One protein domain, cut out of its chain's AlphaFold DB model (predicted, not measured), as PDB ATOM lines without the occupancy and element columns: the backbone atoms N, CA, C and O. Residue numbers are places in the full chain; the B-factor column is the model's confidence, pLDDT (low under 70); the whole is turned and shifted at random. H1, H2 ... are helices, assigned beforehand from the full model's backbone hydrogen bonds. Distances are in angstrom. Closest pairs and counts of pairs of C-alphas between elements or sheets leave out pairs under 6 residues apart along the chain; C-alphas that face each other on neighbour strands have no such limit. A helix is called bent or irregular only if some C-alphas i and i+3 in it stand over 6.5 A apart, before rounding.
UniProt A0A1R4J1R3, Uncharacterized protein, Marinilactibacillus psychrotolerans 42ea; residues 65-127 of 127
ATOM      1  N   LYS A  65      12.227 -23.920  44.055       88.88
ATOM      2  CA  LYS A  65      11.542 -24.048  45.347       88.88
ATOM      3  C   LYS A  65      10.419 -23.019  45.429       88.88
ATOM      4  O   LYS A  65      10.653 -21.836  45.202       88.88
ATOM      5  N   PHE A  66       9.225 -23.468  45.799       88.69
ATOM      6  CA  PHE A  66       8.082 -22.596  46.069       88.69
ATOM      7  C   PHE A  66       7.942 -22.329  47.570       88.69
ATOM      8  O   PHE A  66       8.374 -23.129  48.400       88.69
ATOM      9  N   SER A  67       7.337 -21.189  47.921       93.12
ATOM     10  CA  SER A  67       7.027 -20.889  49.321       93.12
ATOM     11  C   SER A  67       5.967 -21.865  49.860       93.12
ATOM     12  O   SER A  67       5.083 -22.265  49.093       93.12
ATOM     13  N   PRO A  68       5.972 -22.202  51.167       93.88
ATOM     14  CA  PRO A  68       4.977 -23.111  51.744       93.88
ATOM     15  C   PRO A  68       3.536 -22.652  51.501       93.88
ATOM     16  O   PRO A  68       2.662 -23.458  51.196       93.88
ATOM     17  N   ASN A  69       3.300 -21.339  51.565       95.31
ATOM     18  CA  ASN A  69       1.994 -20.745  51.302       95.31
ATOM     19  C   ASN A  69       1.553 -20.935  49.839       95.31
ATOM     20  O   ASN A  69       0.398 -21.250  49.574       95.31
ATOM     21  N   THR A  70       2.468 -20.784  48.876       92.94
ATOM     22  CA  THR A  70       2.168 -21.016  47.452       92.94
ATOM     23  C   THR A  70       1.792 -22.474  47.208       92.94
ATOM     24  O   THR A  70       0.774 -22.749  46.578       92.94
ATOM     25  N   THR A  71       2.569 -23.409  47.755       91.94
ATOM     26  CA  THR A  71       2.276 -24.842  47.656       91.94
ATOM     27  C   THR A  71       0.935 -25.187  48.296       91.94
ATOM     28  O   THR A  71       0.161 -25.944  47.713       91.94
ATOM     29  N   LEU A  72       0.628 -24.596  49.455       93.19
ATOM     30  CA  LEU A  72      -0.655 -24.783  50.122       93.19
ATOM     31  C   LEU A  72      -1.814 -24.321  49.235       93.19
ATOM     32  O   LEU A  72      -2.718 -25.112  48.999       93.19
ATOM     33  N   LYS A  73      -1.750 -23.105  48.675       93.31
ATOM     34  CA  LYS A  73      -2.791 -22.565  47.780       93.31
ATOM     35  C   LYS A  73      -3.078 -23.483  46.592       93.31
ATOM     36  O   LYS A  73      -4.238 -23.764  46.302       93.31
ATOM     37  N   ILE A  74      -2.036 -23.983  45.930       91.19
ATOM     38  CA  ILE A  74      -2.189 -24.896  44.790       91.19
ATOM     39  C   ILE A  74      -2.805 -26.227  45.235       91.19
ATOM     40  O   ILE A  74      -3.743 -26.711  44.609       91.19
ATOM     41  N   ASN A  75      -2.343 -26.797  46.350       88.69
ATOM     42  CA  ASN A  75      -2.903 -28.044  46.871       88.69
ATOM     43  C   ASN A  75      -4.360 -27.900  47.322       88.69
ATOM     44  O   ASN A  75      -5.145 -28.814  47.104       88.69
ATOM     45  N   THR A  76      -4.737 -26.759  47.903       90.69
ATOM     46  CA  THR A  76      -6.133 -26.475  48.260       90.69
ATOM     47  C   THR A  76      -7.013 -26.249  47.041       90.69
ATOM     48  O   THR A  76      -8.217 -26.453  47.131       90.69
ATOM     49  N   LEU A  77      -6.435 -25.834  45.910       88.31
ATOM     50  CA  LEU A  77      -7.183 -25.596  44.682       88.31
ATOM     51  C   LEU A  77      -7.491 -26.890  43.921       88.31
ATOM     52  O   LEU A  77      -8.536 -26.966  43.285       88.31
ATOM     53  N   LYS A  78      -6.633 -27.914  44.034       86.81
ATOM     54  CA  LYS A  78      -6.795 -29.234  43.391       86.81
ATOM     55  C   LYS A  78      -8.235 -29.770  43.361       86.81
ATOM     56  O   LYS A  78      -8.705 -30.047  42.264       86.81
ATOM     57  N   PRO A  79      -8.968 -29.877  44.488       85.56
ATOM     58  CA  PRO A  79     -10.323 -30.438  44.482       85.56
ATOM     59  C   PRO A  79     -11.365 -29.589  43.735       85.56
ATOM     60  O   PRO A  79     -12.462 -30.069  43.483       85.56
ATOM     61  N   PHE A  80     -11.064 -28.332  43.399       85.81
ATOM     62  CA  PHE A  80     -11.985 -27.439  42.687       85.81
ATOM     63  C   PHE A  80     -11.733 -27.396  41.174       85.81
ATOM     64  O   PHE A  80     -12.533 -26.827  40.428       85.81
ATOM     65  N   LEU A  81     -10.631 -27.984  40.703       83.06
ATOM     66  CA  LEU A  81     -10.276 -28.018  39.289       83.06
ATOM     67  C   LEU A  81     -10.977 -29.206  38.621       83.06
ATOM     68  O   LEU A  81     -10.412 -30.290  38.508       83.06
ATOM     69  N   LYS A  82     -12.211 -28.991  38.155       67.00
ATOM     70  CA  LYS A  82     -13.051 -30.013  37.493       67.00
ATOM     71  C   LYS A  82     -12.369 -30.708  36.308       67.00
ATOM     72  O   LYS A  82     -12.600 -31.885  36.068       67.00
ATOM     73  N   GLU A  83     -11.496 -30.005  35.589       62.53
ATOM     74  CA  GLU A  83     -10.721 -30.575  34.475       62.53
ATOM     75  C   GLU A  83      -9.732 -31.656  34.947       62.53
ATOM     76  O   GLU A  83      -9.502 -32.642  34.245       62.53
ATOM     77  N   THR A  84      -9.228 -31.538  36.180       56.62
ATOM     78  CA  THR A  84      -8.329 -32.529  36.791       56.62
ATOM     79  C   THR A  84      -9.050 -33.760  37.344       56.62
ATOM     80  O   THR A  84      -8.395 -34.758  37.607       56.62
ATOM     81  N   GLU A  85     -10.384 -33.778  37.447       57.47
ATOM     82  CA  GLU A  85     -11.113 -35.000  37.841       57.47
ATOM     83  C   GLU A  85     -10.960 -36.116  36.792       57.47
ATOM     84  O   GLU A  85     -10.924 -37.298  37.130       57.47
ATOM     85  N   SER A  86     -10.789 -35.743  35.518       57.88
ATOM     86  CA  SER A  86     -10.448 -36.675  34.433       57.88
ATOM     87  C   SER A  86      -8.978 -37.121  34.456       57.88
ATOM     88  O   SER A  86      -8.641 -38.195  33.956       57.88
ATOM     89  N   MET A  87      -8.108 -36.319  35.077       59.22
ATOM     90  CA  MET A  87      -6.673 -36.549  35.223       59.22
ATOM     91  C   MET A  87      -6.341 -36.698  36.703       59.22
ATOM     92  O   MET A  87      -5.797 -35.793  37.333       59.22
ATOM     93  N   ASN A  88      -6.639 -37.880  37.244       58.25
ATOM     94  CA  ASN A  88      -6.477 -38.269  38.654       58.25
ATOM     95  C   ASN A  88      -5.044 -38.066  39.234       58.25
ATOM     96  O   ASN A  88      -4.773 -38.394  40.387       58.25
ATOM     97  N   THR A  89      -4.106 -37.556  38.431       66.19
ATOM     98  CA  THR A  89      -2.680 -37.362  38.704       66.19
ATOM     99  C   THR A  89      -2.150 -36.000  38.230       66.19
ATOM    100  O   THR A  89      -0.956 -35.889  37.958       66.19
ATOM    101  N   ALA A  90      -2.992 -34.961  38.134       75.62
ATOM    102  CA  ALA A  90      -2.533 -33.618  37.762       75.62
ATOM    103  C   ALA A  90      -1.354 -33.169  38.647       75.62
ATOM    104  O   ALA A  90      -1.451 -33.076  39.882       75.62
ATOM    105  N   THR A  91      -0.207 -32.930  38.012       84.56
ATOM    106  CA  THR A  91       1.020 -32.538  38.697       84.56
ATOM    107  C   THR A  91       0.967 -31.064  39.086       84.56
ATOM    108  O   THR A  91       0.103 -30.301  38.656       84.56
ATOM    109  N   PHE A  92       1.897 -30.635  39.941       85.81
ATOM    110  CA  PHE A  92       1.988 -29.222  40.313       85.81
ATOM    111  C   PHE A  92       2.196 -28.319  39.085       85.81
ATOM    112  O   PHE A  92       1.612 -27.241  39.036       85.81
ATOM    113  N   ASN A  93       2.983 -28.772  38.102       86.25
ATOM    114  CA  ASN A  93       3.254 -28.015  36.882       86.25
ATOM    115  C   ASN A  93       1.994 -27.888  36.023       86.25
ATOM    116  O   ASN A  93       1.661 -26.774  35.643       86.25
ATOM    117  N   ASP A  94       1.236 -28.973  35.842       87.25
ATOM    118  CA  ASP A  94      -0.004 -28.945  35.050       87.25
ATOM    119  C   ASP A  94      -1.016 -27.933  35.611       87.25
ATOM    120  O   ASP A  94      -1.673 -27.206  34.868       87.25
ATOM    121  N   ILE A  95      -1.116 -27.843  36.944       89.00
ATOM    122  CA  ILE A  95      -1.999 -26.872  37.603       89.00
ATOM    123  C   ILE A  95      -1.493 -25.443  37.389       89.00
ATOM    124  O   ILE A  95      -2.293 -24.538  37.164       89.00
ATOM    125  N   VAL A  96      -0.182 -25.214  37.476       90.25
ATOM    126  CA  VAL A  96       0.396 -23.887  37.228       90.25
ATOM    127  C   VAL A  96       0.180 -23.471  35.776       90.25
ATOM    128  O   VAL A  96      -0.270 -22.349  35.553       90.25
ATOM    129  N   ASP A  97       0.423 -24.364  34.822       89.94
ATOM    130  CA  ASP A  97       0.236 -24.105  33.394       89.94
ATOM    131  C   ASP A  97      -1.227 -23.765  33.093       89.94
ATOM    132  O   ASP A  97      -1.511 -22.720  32.509       89.94
ATOM    133  N   MET A  98      -2.173 -24.549  33.621       90.06
ATOM    134  CA  MET A  98      -3.608 -24.270  33.507       90.06
ATOM    135  C   MET A  98      -3.986 -22.889  34.065       90.06
ATOM    136  O   MET A  98      -4.768 -22.155  33.458       90.06
ATOM    137  N   LEU A  99      -3.444 -22.509  35.226       91.31
ATOM    138  CA  LEU A  99      -3.718 -21.206  35.838       91.31
ATOM    139  C   LEU A  99      -3.133 -20.048  35.027       91.31
ATOM    140  O   LEU A  99      -3.775 -19.002  34.896       91.31
ATOM    141  N   VAL A 100      -1.926 -20.226  34.494       93.06
ATOM    142  CA  VAL A 100      -1.262 -19.241  33.637       93.06
ATOM    143  C   VAL A 100      -2.047 -19.065  32.339       93.06
ATOM    144  O   VAL A 100      -2.375 -17.931  31.983       93.06
ATOM    145  N   ASP A 101      -2.439 -20.157  31.687       91.31
ATOM    146  CA  ASP A 101      -3.234 -20.130  30.459       91.31
ATOM    147  C   ASP A 101      -4.597 -19.473  30.683       91.31
ATOM    148  O   ASP A 101      -4.996 -18.596  29.912       91.31
ATOM    149  N   ASN A 102      -5.279 -19.807  31.782       92.38
ATOM    150  CA  ASN A 102      -6.547 -19.177  32.141       92.38
ATOM    151  C   ASN A 102      -6.399 -17.660  32.330       92.38
ATOM    152  O   ASN A 102      -7.242 -16.887  31.867       92.38
ATOM    153  N   TYR A 103      -5.320 -17.217  32.979       94.81
ATOM    154  CA  TYR A 103      -5.045 -15.796  33.158       94.81
ATOM    155  C   TYR A 103      -4.778 -15.099  31.820       94.81
ATOM    156  O   TYR A 103      -5.350 -14.041  31.551       94.81
ATOM    157  N   ILE A 104      -3.956 -15.696  30.955       94.00
ATOM    158  CA  ILE A 104      -3.639 -15.146  29.631       94.00
ATOM    159  C   ILE A 104      -4.906 -15.006  28.789       94.00
ATOM    160  O   ILE A 104      -5.127 -13.956  28.189       94.00
ATOM    161  N   GLN A 105      -5.748 -16.036  28.761       90.88
ATOM    162  CA  GLN A 105      -6.959 -16.054  27.944       90.88
ATOM    163  C   GLN A 105      -8.024 -15.075  28.450       90.88
ATOM    164  O   GLN A 105      -8.644 -14.382  27.648       90.88
ATOM    165  N   ASN A 106      -8.227 -14.995  29.769       93.19
ATOM    166  CA  ASN A 106      -9.353 -14.251  30.341       93.19
ATOM    167  C   ASN A 106      -9.014 -12.818  30.767       93.19
ATOM    168  O   ASN A 106      -9.930 -12.015  30.958       93.19
ATOM    169  N   LYS A 107      -7.736 -12.499  31.011       94.06
ATOM    170  CA  LYS A 107      -7.326 -11.213  31.611       94.06
ATOM    171  C   LYS A 107      -6.407 -10.372  30.737       94.06
ATOM    172  O   LYS A 107      -6.344  -9.167  30.971       94.06
ATOM    173  N   LEU A 108      -5.711 -10.947  29.756       93.38
ATOM    174  CA  LEU A 108      -4.844 -10.164  28.876       93.38
ATOM    175  C   LEU A 108      -5.595  -9.675  27.638       93.38
ATOM    176  O   LEU A 108      -6.295 -10.423  26.963       93.38
ATOM    177  N   THR A 109      -5.387  -8.404  27.301       94.50
ATOM    178  CA  THR A 109      -5.788  -7.858  25.994       94.50
ATOM    179  C   THR A 109      -4.945  -8.464  24.871       94.50
ATOM    180  O   THR A 109      -3.830  -8.931  25.111       94.50
ATOM    181  N   THR A 110      -5.417  -8.390  23.621       92.56
ATOM    182  CA  THR A 110      -4.694  -8.914  22.445       92.56
ATOM    183  C   THR A 110      -3.247  -8.420  22.384       92.56
ATOM    184  O   THR A 110      -2.324  -9.223  22.276       92.56
ATOM    185  N   ARG A 111      -3.032  -7.112  22.582       94.69
ATOM    186  CA  ARG A 111      -1.692  -6.505  22.596       94.69
ATOM    187  C   ARG A 111      -0.807  -7.047  23.723       94.69
ATOM    188  O   ARG A 111       0.382  -7.271  23.520       94.69
ATOM    189  N   GLN A 112      -1.360  -7.235  24.920       95.19
ATOM    190  CA  GLN A 112      -0.604  -7.778  26.053       95.19
ATOM    191  C   GLN A 112      -0.270  -9.260  25.858       95.19
ATOM    192  O   GLN A 112       0.815  -9.687  26.237       95.19
ATOM    193  N   ASN A 113      -1.169 -10.029  25.244       93.88
ATOM    194  CA  ASN A 113      -0.940 -11.433  24.921       93.88
ATOM    195  C   ASN A 113       0.178 -11.587  23.873       93.88
ATOM    196  O   ASN A 113       1.097 -12.381  24.055       93.88
ATOM    197  N   GLU A 114       0.172 -10.771  22.816       94.56
ATOM    198  CA  GLU A 114       1.265 -10.734  21.834       94.56
ATOM    199  C   GLU A 114       2.608 -10.370  22.476       94.56
ATOM    200  O   GLU A 114       3.611 -11.044  22.235       94.56
ATOM    201  N   ALA A 115       2.618  -9.358  23.348       95.38
ATOM    202  CA  ALA A 115       3.814  -8.983  24.095       95.38
ATOM    203  C   ALA A 115       4.307 -10.124  25.002       95.38
ATOM    204  O   ALA A 115       5.499 -10.429  25.004       95.38
ATOM    205  N   TYR A 116       3.403 -10.795  25.723       95.19
ATOM    206  CA  TYR A 116       3.730 -11.965  26.540       95.19
ATOM    207  C   TYR A 116       4.374 -13.074  25.702       95.19
ATOM    208  O   TYR A 116       5.440 -13.568  26.062       95.19
ATOM    209  N   LYS A 117       3.787 -13.418  24.550       94.19
ATOM    210  CA  LYS A 117       4.325 -14.442  23.640       94.19
ATOM    211  C   LYS A 117       5.717 -14.084  23.128       94.19
ATOM    212  O   LYS A 117       6.583 -14.955  23.073       94.19
ATOM    213  N   ALA A 118       5.946 -12.819  22.775       95.50
ATOM    214  CA  ALA A 118       7.253 -12.349  22.321       95.50
ATOM    215  C   ALA A 118       8.318 -12.461  23.426       95.50
ATOM    216  O   ALA A 118       9.415 -12.959  23.174       95.50
ATOM    217  N   ILE A 119       7.980 -12.056  24.655       95.56
ATOM    218  CA  ILE A 119       8.880 -12.146  25.814       95.56
ATOM    219  C   ILE A 119       9.169 -13.607  26.164       95.56
ATOM    220  O   ILE A 119      10.332 -13.972  26.316       95.56
ATOM    221  N   TYR A 120       8.135 -14.448  26.246       93.56
ATOM    222  CA  TYR A 120       8.281 -15.872  26.543       93.56
ATOM    223  C   TYR A 120       9.191 -16.562  25.524       93.56
ATOM    224  O   TYR A 120      10.120 -17.263  25.912       93.56
ATOM    225  N   LYS A 121       8.989 -16.298  24.225       93.62
ATOM    226  CA  LYS A 121       9.851 -16.828  23.164       93.62
ATOM    227  C   LYS A 121      11.308 -16.400  23.354       93.62
ATOM    228  O   LYS A 121      12.193 -17.244  23.337       93.62
ATOM    229  N   SER A 122      11.549 -15.112  23.601       94.50
ATOM    230  CA  SER A 122      12.906 -14.604  23.829       94.50
ATOM    231  C   SER A 122      13.587 -15.241  25.040       94.50
ATOM    232  O   SER A 122      14.794 -15.447  24.998       94.50
ATOM    233  N   GLN A 123      12.854 -15.503  26.125       89.94
ATOM    234  CA  GLN A 123      13.406 -16.151  27.319       89.94
ATOM    235  C   GLN A 123      13.653 -17.640  27.093       89.94
ATOM    236  O   GLN A 123      14.647 -18.174  27.573       89.94
ATOM    237  N   TYR A 124      12.768 -18.298  26.346       87.38
ATOM    238  CA  TYR A 124      12.908 -19.701  25.984       87.38
ATOM    239  C   TYR A 124      14.142 -19.945  25.111       87.38
ATOM    240  O   TYR A 124      14.876 -20.895  25.352       87.38
ATOM    241  N   ASP A 125      14.416 -19.058  24.154       88.19
ATOM    242  CA  ASP A 125      15.596 -19.156  23.287       88.19
ATOM    243  C   ASP A 125      16.925 -18.980  24.062       88.19
ATOM    244  O   ASP A 125      17.981 -19.379  23.574       88.19
ATOM    245  N   MET A 126      16.887 -18.388  25.265       85.12
ATOM    246  CA  MET A 126      18.049 -18.226  26.153       85.12
ATOM    247  C   MET A 126      18.267 -19.406  27.117       85.12
ATOM    248  O   MET A 126      19.280 -19.418  27.821       85.12
ATOM    249  N   LEU A 127      17.315 -20.339  27.201       75.12
ATOM    250  CA  LEU A 127      17.300 -21.455  28.154       75.12
ATOM    251  C   LEU A 127      18.104 -22.665  27.644       75.12
ATOM    252  O   LEU A 127      18.819 -23.272  28.473       75.12
TER     253      LEU A 127
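AT A GLANCE: This is residues 65 to 127 of the 127 residues of an uncharacterized protein of Marinilactibacillus psychrotolerans 42ea (UniProt A0A1R4J1R3). Three longer helices make a loose, open zigzag: H1 leads in, H3 runs off from it at nearly a right angle, and H4 folds back from the end of H3 as a narrow V. The short H2 sits in the turn between H1 and H3, and residues 65 to 70 and 118 to 127 stick out free. The printed part has 63 residues with four named helices, in the order H1, H2, H3, H4, and no named strand; the class is all helix. It is loose, with a radius of gyration of the C-alphas of 14.2 A and spans of 33 by 26 by 21 A.

HOW THE PARTS SIT: H1, residues 68 to 80, is close to but not clearly touching H2, residues 82 to 85; their closest C-alphas, of Lys 78 and Thr 84, are 7.5 A apart. H1, with residues 74 to 78 alone, only just touches residues 92 to 95 of H3, residues 92 to 107, with 3 pairs of C-alphas within 8 A. The closest are those of Ile 74 and Ile 95, 7.5 A apart, and the lines are about perpendicular at 77 degrees. H2 and H3 are apart. H3 is close to but not clearly touching H4, residues 110 to 124; their closest C-alphas, of Ile 104 and Asn 113, are 6.6 A apart. H3 and H4 run opposite ways at a shallow tilt of 33 degrees, only just short of steep. H4 is apart from H1 and H2. Every O i to N i+4 pair is within hydrogen-bond range in H3 and H4, and 7 of 9 are in H1; H2 is too short for such a pair.

IN THESE COORDINATES: H1 begins at C-alpha 68 (4.977, -23.111, 51.744) and is 19.7 A long; it is only just irregular, with C-alphas 76 and 79 6.9 A apart. H3, the longest, begins at C-alpha 92 (1.988, -29.222, 40.313) and is 22.1 A long. H4 is 20.9 A long and ends at C-alpha 124 (12.908, -19.701, 25.984).

THE WHOLE: The two C-alphas farthest apart, of Pro 79 and Met 126, are 35.9 A apart. The printed part has no cut. The links H1 to H2 and H3 to H4 are tight, and H2 to H3 is short. The mean pLDDT of the printed part is 86.9; residues 82 to 89 are under 70.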